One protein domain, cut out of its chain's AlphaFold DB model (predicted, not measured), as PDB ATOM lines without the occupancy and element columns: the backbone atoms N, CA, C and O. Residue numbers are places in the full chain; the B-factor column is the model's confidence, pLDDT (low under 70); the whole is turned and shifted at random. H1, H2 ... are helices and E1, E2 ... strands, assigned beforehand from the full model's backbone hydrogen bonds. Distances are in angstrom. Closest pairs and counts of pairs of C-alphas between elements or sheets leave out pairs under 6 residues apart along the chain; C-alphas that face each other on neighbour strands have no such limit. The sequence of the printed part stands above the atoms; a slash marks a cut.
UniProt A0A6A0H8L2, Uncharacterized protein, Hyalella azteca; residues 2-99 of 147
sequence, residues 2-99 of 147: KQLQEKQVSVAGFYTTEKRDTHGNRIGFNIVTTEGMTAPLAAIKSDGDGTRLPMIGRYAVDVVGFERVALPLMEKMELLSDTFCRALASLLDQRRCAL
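What this domain is: This is residues 2 to 99 of the 147 residues of an uncharacterized protein of Hyalella azteca (UniProt A0A6A0H8L2). A strongly twisted sheet of four strands, E1 to E4, is covered along part of its length by helix H2, and H3 packs on H2 with residues 84 to 88, away from the sheet. H1 lies off toward one end of the longest axis, and the loop of residues 45 to 58 lies toward the other. The printed part has 98 residues, with three named helices and four named strands in the order H1 E1 E2 E3 E4 H2 H3; the sheet's order is E1 - E2 - E3 - E4, antiparallel. The class is mixed, and the whole is loose, with a radius of gyration of the C-alphas of 15.6 A and spans of 45 by 32 by 19 A.

How they stand to each other: Start at H1, residues 2 to 6, which is not on the sheet. Then read E1, residues 14 to 20, E2, residues 26 to 33, E3, residues 38 to 44, and E4, residues 59 to 61: a meander, each strand the antiparallel neighbour of the one before. Look for N 17 and O 30 at 2.9 A between E1 and E2, N 29 and O 42 at 2.8 A between E2 and E3, and N 60 and O 43 at 2.8 A between E3 and E4. H2, residues 63 to 74, is on the sheet at a height of 9.3 A, making two layers, helix over sheet; its closest C-alphas to E3 are Phe 66 and Leu 41, 5.7 A. It runs along the strands, at 17 degrees to E2 on the local plane. H3, residues 83 to 94, touches H2 with residues 84 to 88 alone, closest at the C-alphas of Met 74 and Ala 87, 6.8 A, at a shallow tilt of 17 degrees, the same way. Every O i to N i+4 pair is within hydrogen-bond range in H1 and H3, and 5 of 8 in H2.

Where its parts are: Find C-alpha 2 at (253.644, 153.915, 209.649), where H1 begins. E1 runs 19.0 A, E2 20.4 A from C-alpha 26 at (244.734, 167.666, 227.735), and E3 17.7 A. H2 runs 15.3 A, and H3 runs 16.2 A to C-alpha 94 at (246.254, 130.981, 220.055).

The domain as a whole: The two C-alphas farthest apart are those of Lys 7 and Gly 48, 47.3 A. The printed part has no cut, and the link from E3 to E4 is long. The model's mean pLDDT over the printed part is 77.4; look for values under 70 at residues 2 to 7, 46 to 51, 74 to 83, 95 and 97.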
ATOM      1  N   LYS A   2     253.185 153.590 211.014       56.06
ATOM      2  CA  LYS A   2     253.644 153.915 209.649       56.06
ATOM      3  C   LYS A   2     254.806 153.032 209.143       56.06
ATOM      4  O   LYS A   2     254.697 152.434 208.084       56.06
ATOM      5  N   GLN A   3     255.833 152.819 209.970       61.19
ATOM      6  CA  GLN A   3     256.976 151.950 209.632       61.19
ATOM      7  C   GLN A   3     256.636 150.450 209.497       61.19
ATOM      8  O   GLN A   3     257.331 149.733 208.787       61.19
ATOM      9  N   LEU A   4     255.597 149.948 210.178       62.12
ATOM     10  CA  LEU A   4     255.170 148.544 210.054       62.12
ATOM     11  C   LEU A   4     254.334 148.335 208.787       62.12
ATOM     12  O   LEU A   4     254.503 147.331 208.101       62.12
ATOM     13  N   GLN A   5     253.498 149.322 208.446       61.25
ATOM     14  CA  GLN A   5     252.749 149.352 207.188       61.25
ATOM     15  C   GLN A   5     253.694 149.454 205.978       61.25
ATOM     16  O   GLN A   5     253.512 148.736 205.001       61.25
ATOM     17  N   GLU A   6     254.751 150.269 206.069       64.50
ATOM     18  CA  GLU A   6     255.804 150.372 205.041       64.50
ATOM     19  C   GLU A   6     256.550 149.045 204.822       64.50
ATOM     20  O   GLU A   6     256.975 148.749 203.709       64.50
ATOM     21  N   LYS A   7     256.661 148.210 205.862       68.50
ATOM     22  CA  LYS A   7     257.264 146.869 205.794       68.50
ATOM     23  C   LYS A   7     256.278 145.762 205.390       68.50
ATOM     24  O   LYS A   7     256.608 144.591 205.543       68.50
ATOM     25  N   GLN A   8     255.083 146.114 204.901       71.69
ATOM     26  CA  GLN A   8     254.015 145.179 204.501       71.69
ATOM     27  C   GLN A   8     253.603 144.181 205.597       71.69
ATOM     28  O   GLN A   8     253.067 143.108 205.315       71.69
ATOM     29  N   VAL A   9     253.811 144.532 206.866       74.69
ATOM     30  CA  VAL A   9     253.298 143.737 207.979       74.69
ATOM     31  C   VAL A   9     251.815 144.057 208.129       74.69
ATOM     32  O   VAL A   9     251.442 145.220 208.295       74.69
ATOM     33  N   SER A  10     250.959 143.035 208.073       74.31
ATOM     34  CA  SER A  10     249.536 143.202 208.374       74.31
ATOM     35  C   SER A  10     249.375 143.506 209.862       74.31
ATOM     36  O   SER A  10     249.781 142.706 210.706       74.31
ATOM     37  N   VAL A  11     248.817 144.674 210.187       75.94
ATOM     38  CA  VAL A  11     248.588 145.106 211.570       75.94
ATOM     39  C   VAL A  11     247.113 145.436 211.752       75.94
ATOM     40  O   VAL A  11     246.586 146.357 211.125       75.94
ATOM     41  N   ALA A  12     246.468 144.718 212.663       82.88
ATOM     42  CA  ALA A  12     245.118 144.997 213.129       82.88
ATOM     43  C   ALA A  12     245.173 145.417 214.598       82.88
ATOM     44  O   ALA A  12     245.948 144.865 215.380       82.88
ATOM     45  N   GLY A  13     244.375 146.415 214.966       84.19
ATOM     46  CA  GLY A  13     244.273 146.873 216.344       84.19
ATOM     47  C   GLY A  13     244.070 148.374 216.439       84.19
ATOM     48  O   GLY A  13     243.649 149.041 215.492       84.19
ATOM     49  N   PHE A  14     244.380 148.911 217.609       87.31
ATOM     50  CA  PHE A  14     244.207 150.321 217.907       87.31
ATOM     51  C   PHE A  14     245.285 150.815 218.869       87.31
ATOM     52  O   PHE A  14     245.965 150.041 219.538       87.31
ATOM     53  N   TYR A  15     245.423 152.130 218.946       85.38
ATOM     54  CA  TYR A  15     246.252 152.832 219.914       85.38
ATOM     55  C   TYR A  15     245.498 154.062 220.413       85.38
ATOM     56  O   TYR A  15     244.543 154.515 219.788       85.38
ATOM     57  N   THR A  16     245.903 154.608 221.555       85.56
ATOM     58  CA  THR A  16     245.273 155.809 222.110       85.56
ATOM     59  C   THR A  16     246.107 157.048 221.830       85.56
ATOM     60  O   THR A  16     247.334 156.998 221.907       85.56
ATOM     61  N   THR A  17     245.454 158.173 221.568       89.62
ATOM     62  CA  THR A  17     246.105 159.479 221.411       89.62
ATOM     63  C   THR A  17     245.530 160.484 222.396       89.62
ATOM     64  O   THR A  17     244.357 160.414 222.764       89.62
ATOM     65  N   GLU A  18     246.356 161.424 222.858       90.38
ATOM     66  CA  GLU A  18     245.874 162.513 223.704       90.38
ATOM     67  C   GLU A  18     245.056 163.504 222.876       90.38
ATOM     68  O   GLU A  18     245.520 164.027 221.863       90.38
ATOM     69  N   LYS A  19     243.848 163.814 223.350       89.94
ATOM     70  CA  LYS A  19     243.039 164.905 222.818       89.94
ATOM     71  C   LYS A  19     243.393 166.181 223.574       89.94
ATOM     72  O   LYS A  19     243.249 166.245 224.800       89.94
ATOM     73  N   ARG A  20     243.849 167.196 222.843       91.44
ATOM     74  CA  ARG A  20     244.224 168.507 223.385       91.44
ATOM     75  C   ARG A  20     243.335 169.607 222.808       91.44
ATOM     76  O   ARG A  20     242.867 169.479 221.679       91.44
ATOM     77  N   ASP A  21     243.047 170.630 223.608       91.62
ATOM     78  CA  ASP A  21     242.353 171.832 223.136       91.62
ATOM     79  C   ASP A  21     243.304 172.750 222.342       91.62
ATOM     80  O   ASP A  21     244.493 172.465 222.183       91.62
ATOM     81  N   THR A  22     242.783 173.878 221.854       92.62
ATOM     82  CA  THR A  22     243.561 174.897 221.126       92.62
ATOM     83  C   THR A  22     244.667 175.539 221.963       92.62
ATOM     84  O   THR A  22     245.591 176.117 221.401       92.62
ATOM     85  N   HIS A  23     244.591 175.440 223.290       92.38
ATOM     86  CA  HIS A  23     245.584 175.958 224.231       92.38
ATOM     87  C   HIS A  23     246.610 174.886 224.637       92.38
ATOM     88  O   HIS A  23     247.487 175.142 225.458       92.38
ATOM     89  N   GLY A  24     246.513 173.675 224.077       90.56
ATOM     90  CA  GLY A  24     247.391 172.552 224.380       90.56
ATOM     91  C   GLY A  24     247.036 171.794 225.661       90.56
ATOM     92  O   GLY A  24     247.742 170.843 226.007       90.56
ATOM     93  N   ASN A  25     245.949 172.135 226.358       90.69
ATOM     94  CA  ASN A  25     245.516 171.415 227.554       90.69
ATOM     95  C   ASN A  25     244.947 170.048 227.177       90.69
ATOM     96  O   ASN A  25     244.168 169.921 226.233       90.69
ATOM     97  N   ARG A  26     245.285 169.009 227.950       91.69
ATOM     98  CA  ARG A  26     244.734 167.666 227.735       91.69
ATOM     99  C   ARG A  26     243.285 167.585 228.206       91.69
ATOM    100  O   ARG A  26     243.020 167.494 229.407       91.69
ATOM    101  N   ILE A  27     242.374 167.519 227.244       92.12
ATOM    102  CA  ILE A  27     240.924 167.449 227.458       92.12
ATOM    103  C   ILE A  27     240.362 166.029 227.360       92.12
ATOM    104  O   ILE A  27     239.196 165.806 227.679       92.12
ATOM    105  N   GLY A  28     241.175 165.057 226.947       91.81
ATOM    106  CA  GLY A  28     240.742 163.672 226.861       91.81
ATOM    107  C   GLY A  28     241.709 162.779 226.104       91.81
ATOM    108  O   GLY A  28     242.879 163.113 225.917       91.81
ATOM    109  N   PHE A  29     241.181 161.655 225.642       90.56
ATOM    110  CA  PHE A  29     241.883 160.648 224.867       90.56
ATOM    111  C   PHE A  29     240.965 160.125 223.769       90.56
ATOM    112  O   PHE A  29     239.762 159.960 223.989       90.56
ATOM    113  N   ASN A  30     241.543 159.837 222.611       90.81
ATOM    114  CA  ASN A  30     240.875 159.137 221.527       90.81
ATOM    115  C   ASN A  30     241.458 157.733 221.380       90.81
ATOM    116  O   ASN A  30     242.629 157.507 221.683       90.81
ATOM    117  N   ILE A  31     240.653 156.817 220.858       88.50
ATOM    118  CA  ILE A  31     241.107 155.572 220.245       88.50
ATOM    119  C   ILE A  31     241.314 155.820 218.748       88.50
ATOM    120  O   ILE A  31     240.485 156.463 218.106       88.50
ATOM    121  N   VAL A  32     242.423 155.327 218.204       87.38
ATOM    122  CA  VAL A  32     242.761 155.377 216.781       87.38
ATOM    123  C   VAL A  32     243.039 153.959 216.303       87.38
ATOM    124  O   VAL A  32     243.919 153.285 216.839       87.38
ATOM    125  N   THR A  33     242.292 153.491 215.312       87.12
ATOM    126  CA  THR A  33     242.473 152.154 214.734       87.12
ATOM    127  C   THR A  33     243.613 152.155 213.717       87.12
ATOM    128  O   THR A  33     243.992 153.199 213.178       87.12
ATOM    129  N   THR A  34     244.178 150.985 213.421       83.44
ATOM    130  CA  THR A  34     245.196 150.845 212.364       83.44
ATOM    131  C   THR A  34     244.650 151.152 210.965       83.44
ATOM    132  O   THR A  34     245.429 151.471 210.069       83.44
ATOM    133  N   GLU A  35     243.325 151.136 210.807       83.94
ATOM    134  CA  GLU A  35     242.580 151.516 209.599       83.94
ATOM    135  C   GLU A  35     242.293 153.029 209.513       83.94
ATOM    136  O   GLU A  35     241.746 153.503 208.522       83.94
ATOM    137  N   GLY A  36     242.662 153.807 210.537       84.75
ATOM    138  CA  GLY A  36     242.531 155.268 210.550       84.75
ATOM    139  C   GLY A  36     241.230 155.807 211.153       84.75
ATOM    140  O   GLY A  36     241.063 157.025 211.235       84.75
ATOM    141  N   MET A  37     240.325 154.947 211.634       88.56
ATOM    142  CA  MET A  37     239.143 155.399 212.376       88.56
ATOM    143  C   MET A  37     239.576 156.010 213.715       88.56
ATOM    144  O   MET A  37     240.400 155.441 214.427       88.56
ATOM    145  N   THR A  38     238.990 157.154 214.075       90.56
ATOM    146  CA  THR A  38     239.208 157.813 215.370       90.56
ATOM    147  C   THR A  38     237.885 157.976 216.111       90.56
ATOM    148  O   THR A  38     236.917 158.464 215.533       90.56
ATOM    149  N   ALA A  39     237.846 157.610 217.394       90.81
ATOM    150  CA  ALA A  39     236.673 157.773 218.258       90.81
ATOM    151  C   ALA A  39     237.072 158.277 219.660       90.81
ATOM    152  O   ALA A  39     238.217 158.075 220.075       90.81
ATOM    153  N   PRO A  40     236.173 158.948 220.405       91.06
ATOM    154  CA  PRO A  40     236.455 159.354 221.778       91.06
ATOM    155  C   PRO A  40     236.582 158.129 222.694       91.06
ATOM    156  O   PRO A  40     235.773 157.210 222.619       91.06
ATOM    157  N   LEU A  41     237.592 158.131 223.565       89.69
ATOM    158  CA  LEU A  41     237.769 157.130 224.624       89.69
ATOM    159  C   LEU A  41     237.411 157.716 225.991       89.69
ATOM    160  O   LEU A  41     236.686 157.111 226.776       89.69
ATOM    161  N   ALA A  42     237.944 158.896 226.290       89.88
ATOM    162  CA  ALA A  42     237.685 159.559 227.556       89.88
ATOM    163  C   ALA A  42     237.747 161.077 227.399       89.88
ATOM    164  O   ALA A  42     238.556 161.590 226.628       89.88
ATOM    165  N   ALA A  43     236.921 161.801 228.145       91.19
ATOM    166  CA  ALA A  43     236.875 163.259 228.120       91.19
ATOM    167  C   ALA A  43     236.637 163.821 229.523       91.19
ATOM    168  O   ALA A  43     236.119 163.135 230.405       91.19
ATOM    169  N   ILE A  44     237.029 165.073 229.748       88.38
ATOM    170  CA  ILE A  44     236.607 165.804 230.947       88.38
ATOM    171  C   ILE A  44     235.085 165.968 230.865       88.38
ATOM    172  O   ILE A  44     234.576 166.373 229.820       88.38
ATOM    173  N   LYS A  45     234.361 165.619 231.938       76.88
ATOM    174  CA  LYS A  45     232.905 165.809 231.977       76.88
ATOM    175  C   LYS A  45     232.572 167.277 231.732       76.88
ATOM    176  O   LYS A  45     233.088 168.142 232.433       76.88
ATOM    177  N   SER A  46     231.681 167.525 230.783       65.62
ATOM    178  CA  SER A  46     230.950 168.786 230.727       65.62
ATOM    179  C   SER A  46     229.846 168.738 231.778       65.62
ATOM    180  O   SER A  46     229.132 167.734 231.886       65.62
ATOM    181  N   ASP A  47     229.704 169.803 232.560       54.84
ATOM    182  CA  ASP A  47     228.604 169.931 233.513       54.84
ATOM    183  C   ASP A  47     227.265 169.844 232.756       54.84
ATOM    184  O   ASP A  47     227.035 170.584 231.802       54.84
ATOM    185  N   GLY A  48     226.394 168.906 233.147       56.09
ATOM    186  CA  GLY A  48     225.039 168.763 232.592       56.09
ATOM    187  C   GLY A  48     224.748 167.463 231.836       56.09
ATOM    188  O   GLY A  48     223.581 167.161 231.596       56.09
ATOM    189  N   ASP A  49     225.756 166.648 231.522       59.28
ATOM    190  CA  ASP A  49     225.526 165.321 230.945       59.28
ATOM    191  C   ASP A  49     225.237 164.327 232.086       59.28
ATOM    192  O   ASP A  49     226.142 163.830 232.765       59.28
ATOM    193  N   GLY A  50     223.950 164.091 232.368       60.22
ATOM    194  CA  GLY A  50     223.454 163.205 233.436       60.22
ATOM    195  C   GLY A  50     223.923 161.743 233.332       60.22
ATOM    196  O   GLY A  50     223.584 160.911 234.177       60.22
ATOM    197  N   THR A  51     224.731 161.425 232.324       65.50
ATOM    198  CA  THR A  51     225.318 160.119 232.068       65.50
ATOM    199  C   THR A  51     226.344 159.741 233.151       65.50
ATOM    200  O   THR A  51     227.375 160.393 233.384       65.50
ATOM    201  N   ARG A  52     226.067 158.642 233.861       77.31
ATOM    202  CA  ARG A  52     226.974 158.039 234.852       77.31
ATOM    203  C   ARG A  52     228.018 157.165 234.155       77.31
ATOM    204  O   ARG A  52     227.883 155.949 234.105       77.31
ATOM    205  N   LEU A  53     229.062 157.801 233.628       82.62
ATOM    206  CA  LEU A  53     230.237 157.107 233.096       82.62
ATOM    207  C   LEU A  53     231.265 156.798 234.201       82.62
ATOM    208  O   LEU A  53     231.403 157.598 235.135       82.62
ATOM    209  N   PRO A  54     232.009 155.678 234.099       83.06
ATOM    210  CA  PRO A  54     233.167 155.407 234.947       83.06
ATOM    211  C   PRO A  54     234.205 156.530 234.868       83.06
ATOM    212  O   PRO A  54     234.450 157.086 233.798       83.06
ATOM    213  N   MET A  55     234.833 156.847 236.001       82.38
ATOM    214  CA  MET A  55     235.797 157.944 236.108       82.38
ATOM    215  C   MET A  55     237.206 157.420 236.387       82.38
ATOM    216  O   MET A  55     237.401 156.605 237.287       82.38
ATOM    217  N   ILE A  56     238.197 157.955 235.674       79.44
ATOM    218  CA  ILE A  56     239.623 157.786 235.975       79.44
ATOM    219  C   ILE A  56     240.225 159.177 236.182       79.44
ATOM    220  O   ILE A  56     240.427 159.948 235.239       79.44
ATOM    221  N   GLY A  57     240.478 159.532 237.445       84.62
ATOM    222  CA  GLY A  57     240.829 160.902 237.813       84.62
ATOM    223  C   GLY A  57     239.724 161.878 237.397       84.62
ATOM    224  O   GLY A  57     238.586 161.749 237.836       84.62
ATOM    225  N   ARG A  58     240.053 162.844 236.531       86.25
ATOM    226  CA  ARG A  58     239.098 163.849 236.017       86.25
ATOM    227  C   ARG A  58     238.409 163.453 234.705       86.25
ATOM    228  O   ARG A  58     237.625 164.240 234.183       86.25
ATOM    229  N   TYR A  59     238.717 162.282 234.152       87.19
ATOM    230  CA  TYR A  59     238.210 161.858 232.848       87.19
ATOM    231  C   TYR A  59     237.076 160.847 233.009       87.19
ATOM    232  O   TYR A  59     237.247 159.830 233.680       87.19
ATOM    233  N   ALA A  60     235.936 161.125 232.378       89.00
ATOM    234  CA  ALA A  60     234.884 160.145 232.152       89.00
ATOM    235  C   ALA A  60     235.276 159.249 230.981       89.00
ATOM    236  O   ALA A  60     235.700 159.753 229.939       89.00
ATOM    237  N   VAL A  61     235.135 157.940 231.159       87.50
ATOM    238  CA  VAL A  61     235.504 156.925 230.171       87.50
ATOM    239  C   VAL A  61     234.244 156.395 229.496       87.50
ATOM    240  O   VAL A  61     233.352 155.869 230.164       87.50
ATOM    241  N   ASP A  62     234.183 156.504 228.171       88.69
ATOM    242  CA  ASP A  62     233.124 155.900 227.362       88.69
ATOM    243  C   ASP A  62     233.477 154.437 227.063       88.69
ATOM    244  O   ASP A  62     234.027 154.102 226.014       88.69
ATOM    245  N   VAL A  63     233.203 153.558 228.032       84.69
ATOM    246  CA  VAL A  63     233.486 152.118 227.914       84.69
ATOM    247  C   VAL A  63     232.716 151.500 226.744       84.69
ATOM    248  O   VAL A  63     233.279 150.724 225.978       84.69
ATOM    249  N   VAL A  64     231.455 151.898 226.557       85.88
ATOM    250  CA  VAL A  64     230.587 151.363 225.499       85.88
ATOM    251  C   VAL A  64     231.086 151.796 224.118       85.88
ATOM    252  O   VAL A  64     231.182 150.981 223.198       85.88
ATOM    253  N   GLY A  65     231.432 153.076 223.954       86.12
ATOM    254  CA  GLY A  65     232.007 153.595 222.716       86.12
ATOM    255  C   GLY A  65     233.370 152.990 222.398       86.12
ATOM    256  O   GLY A  65     233.619 152.642 221.243       86.12
ATOM    257  N   PHE A  66     234.216 152.801 223.415       86.56
ATOM    258  CA  PHE A  66     235.491 152.099 223.283       86.56
ATOM    259  C   PHE A  66     235.295 150.676 222.761       86.56
ATOM    260  O   PHE A  66     235.923 150.296 221.778       86.56
ATOM    261  N   GLU A  67     234.400 149.903 223.367       84.31
ATOM    262  CA  GLU A  67     234.165 148.504 223.008       84.31
ATOM    263  C   GLU A  67     233.630 148.335 221.591       84.31
ATOM    264  O   GLU A  67     234.079 147.443 220.873       84.31
ATOM    265  N   ARG A  68     232.749 149.236 221.146       86.12
ATOM    266  CA  ARG A  68     232.257 149.261 219.762       86.12
ATOM    267  C   ARG A  68     233.389 149.378 218.734       86.12
ATOM    268  O   ARG A  68     233.234 148.897 217.618       86.12
ATOM    269  N   VAL A  69     234.502 150.019 219.092       85.69
ATOM    270  CA  VAL A  69     235.671 150.183 218.213       85.69
ATOM    271  C   VAL A  69     236.708 149.087 218.448       85.69
ATOM    272  O   VAL A  69     237.248 148.541 217.495       85.69
ATOM    273  N   ALA A  70     236.993 148.753 219.707       80.75
ATOM    274  CA  ALA A  70     238.058 147.833 220.084       80.75
ATOM    275  C   ALA A  70     237.705 146.361 219.837       80.75
ATOM    276  O   ALA A  70     238.555 145.609 219.366       80.75
ATOM    277  N   LEU A  71     236.471 145.936 220.131       77.88
ATOM    278  CA  LEU A  71     236.090 144.523 220.047       77.88
ATOM    279  C   LEU A  71     236.139 143.968 218.615       77.88
ATOM    280  O   LEU A  71     236.756 142.917 218.447       77.88
ATOM    281  N   PRO A  72     235.618 144.658 217.575       80.25
ATOM    282  CA  PRO A  72     235.726 144.164 216.198       80.25
ATOM    283  C   PRO A  72     237.173 143.982 215.721       80.25
ATOM    284  O   PRO A  72     237.439 143.163 214.845       80.25
ATOM    285  N   LEU A  73     238.110 144.748 216.291       75.69
ATOM    286  CA  LEU A  73     239.540 144.666 215.972       75.69
ATOM    287  C   LEU A  73     240.239 143.524 216.705       75.69
ATOM    288  O   LEU A  73     241.309 143.090 216.282       75.69
ATOM    289  N   MET A  74     239.673 143.084 217.826       67.94
ATOM    290  CA  MET A  74     240.237 142.013 218.634       67.94
ATOM    291  C   MET A  74     239.730 140.657 218.207       67.94
ATOM    292  O   MET A  74     240.516 139.719 218.169       67.94
ATOM    293  N   GLU A  75     238.462 140.539 217.831       58.69
ATOM    294  CA  GLU A  75     237.949 139.277 217.342       58.69
ATOM    295  C   GLU A  75     236.795 139.489 216.364       58.69
ATOM    296  O   GLU A  75     235.913 140.328 216.524       58.69
ATOM    297  N   LYS A  76     236.700 138.555 215.428       46.59
ATOM    298  CA  LYS A  76     235.439 138.105 214.843       46.59
ATOM    299  C   LYS A  76     234.501 137.472 215.905       46.59
ATOM    300  O   LYS A  76     233.778 136.541 215.569       46.59
ATOM    301  N   MET A  77     234.554 137.889 217.175       39.84
ATOM    302  CA  MET A  77     233.834 137.316 218.317       39.84
ATOM    303  C   MET A  77     233.570 138.392 219.386       39.84
ATOM    304  O   MET A  77     234.321 139.344 219.570       39.84
ATOM    305  N   GLU A  78     232.408 138.278 220.017       37.00
ATOM    306  CA  GLU A  78     231.644 139.384 220.589       37.00
ATOM    307  C   GLU A  78     231.753 139.553 222.129       37.00
ATOM    308  O   GLU A  78     231.687 138.582 222.877       37.00
ATOM    309  N   LEU A  79     231.765 140.839 222.548       35.50
ATOM    310  CA  LEU A  79     230.982 141.512 223.627       35.50
ATOM    311  C   LEU A  79     231.469 141.682 225.089       35.50
ATOM    312  O   LEU A  79     231.224 140.818 225.921       35.50
ATOM    313  N   LEU A  80     231.884 142.927 225.416       39.66
ATOM    314  CA  LEU A  80     231.739 143.715 226.677       39.66
ATOM    315  C   LEU A  80     232.590 143.340 227.925       39.66
ATOM    316  O   LEU A  80     232.486 142.238 228.439       39.66
ATOM    317  N   SER A  81     233.416 144.277 228.419       60.09
ATOM    318  CA  SER A  81     234.125 144.400 229.719       60.09
ATOM    319  C   SER A  81     234.052 143.185 230.662       60.09
ATOM    320  O   SER A  81     232.978 142.799 231.099       60.09
ATOM    321  N   ASP A  82     235.218 142.647 231.045       60.44
ATOM    322  CA  ASP A  82     235.574 141.213 231.178       60.44
ATOM    323  C   ASP A  82     235.777 140.519 229.833       60.44
ATOM    324  O   ASP A  82     236.716 139.740 229.679       60.44
ATOM    325  N   THR A  83     234.999 140.843 228.807       66.19
ATOM    326  CA  THR A  83     235.192 140.217 227.496       66.19
ATOM    327  C   THR A  83     236.400 140.724 226.751       66.19
ATOM    328  O   THR A  83     237.071 139.914 226.132       66.19
ATOM    329  N   PHE A  84     236.768 141.999 226.882       70.12
ATOM    330  CA  PHE A  84     238.076 142.445 226.398       70.12
ATOM    331  C   PHE A  84     239.200 141.597 227.021       70.12
ATOM    332  O   PHE A  84     240.091 141.124 226.320       70.12
ATOM    333  N   CYS A  85     239.120 141.333 228.330       71.19
ATOM    334  CA  CYS A  85     240.084 140.487 229.032       71.19
ATOM    335  C   CYS A  85     240.034 139.027 228.556       71.19
ATOM    336  O   CYS A  85     241.086 138.406 228.434       71.19
ATOM    337  N   ARG A  86     238.843 138.479 228.267       72.25
ATOM    338  CA  ARG A  86     238.670 137.115 227.732       72.25
ATOM    339  C   ARG A  86     239.167 136.977 226.295       72.25
ATOM    340  O   ARG A  86     239.903 136.036 226.022       72.25
ATOM    341  N   ALA A  87     238.833 137.918 225.416       74.31
ATOM    342  CA  ALA A  87     239.328 137.980 224.044       74.31
ATOM    343  C   ALA A  87     240.857 138.116 224.031       74.31
ATOM    344  O   ALA A  87     241.548 137.362 223.355       74.31
ATOM    345  N   LEU A  88     241.418 138.994 224.872       76.00
ATOM    346  CA  LEU A  88     242.868 139.122 225.013       76.00
ATOM    347  C   LEU A  88     243.514 137.833 225.541       76.00
ATOM    348  O   LEU A  88     244.540 137.403 225.022       76.00
ATOM    349  N   ALA A  89     242.908 137.195 226.543       75.38
ATOM    350  CA  ALA A  89     243.363 135.910 227.062       75.38
ATOM    351  C   ALA A  89     243.335 134.797 225.998       75.38
ATOM    352  O   ALA A  89     244.284 134.025 225.913       75.38
ATOM    353  N   SER A  90     242.285 134.748 225.177       77.19
ATOM    354  CA  SER A  90     242.148 133.832 224.038       77.19
ATOM    355  C   SER A  90     243.247 134.071 222.997       77.19
ATOM    356  O   SER A  90     243.940 133.135 222.597       77.19
ATOM    357  N   LEU A  91     243.486 135.329 222.613       75.50
ATOM    358  CA  LEU A  91     244.534 135.691 221.652       75.50
ATOM    359  C   LEU A  91     245.942 135.321 222.132       75.50
ATOM    360  O   LEU A  91     246.757 134.877 221.322       75.50
ATOM    361  N   LEU A  92     246.226 135.468 223.431       76.38
ATOM    362  CA  LEU A  92     247.510 135.066 224.018       76.38
ATOM    363  C   LEU A  92     247.779 133.564 223.829       76.38
ATOM    364  O   LEU A  92     248.909 133.184 223.523       76.38
ATOM    365  N   ASP A  93     246.745 132.725 223.936       76.06
ATOM    366  CA  ASP A  93     246.884 131.268 223.840       76.06
ATOM    367  C   ASP A  93     247.012 130.774 222.387       76.06
ATOM    368  O   ASP A  93     247.645 129.750 222.124       76.06
ATOM    369  N   GLN A  94     246.424 131.488 221.421       72.06
ATOM    370  CA  GLN A  94     246.254 130.981 220.055       72.06
ATOM    371  C   GLN A  94     247.537 130.983 219.193       72.06
ATOM    372  O   GLN A  94     247.552 130.326 218.154       72.06
ATOM    373  N   ARG A  95     248.623 131.676 219.578       68.81
ATOM    374  CA  ARG A  95     249.896 131.803 218.810       68.81
ATOM    375  C   ARG A  95     249.750 132.139 217.309       68.81
ATOM    376  O   ARG A  95     250.645 131.845 216.520       68.81
ATOM    377  N   ARG A  96     248.641 132.751 216.879       72.69
ATOM    378  CA  ARG A  96     248.390 133.071 215.454       72.69
ATOM    379  C   ARG A  96     248.959 134.423 215.033       72.69
ATOM    380  O   ARG A  96     249.097 134.675 213.841       72.69
ATOM    381  N   CYS A  97     249.261 135.291 215.992       69.31
ATOM    382  CA  CYS A  97     249.772 136.634 215.758       69.31
ATOM    383  C   CYS A  97     250.728 137.063 216.878       69.31
ATOM    384  O   CYS A  97     250.683 136.539 217.993       69.31
ATOM    385  N   ALA A  98     251.595 138.027 216.571       78.56
ATOM    386  CA  ALA A  98     252.367 138.734 217.581       78.56
ATOM    387  C   ALA A  98     251.502 139.849 218.181       78.56
ATOM    388  O   ALA A  98     250.925 140.653 217.446       78.56
ATOM    389  N   LEU A  99     251.424 139.907 219.511       78.38
ATOM    390  CA  LEU A  99     250.692 140.946 220.230       78.38
ATOM    391  C   LEU A  99     251.670 142.003 220.742       78.38
ATOM    392  O   LEU A  99     252.600 141.690 221.482       78.38
TER     393      LEU A  99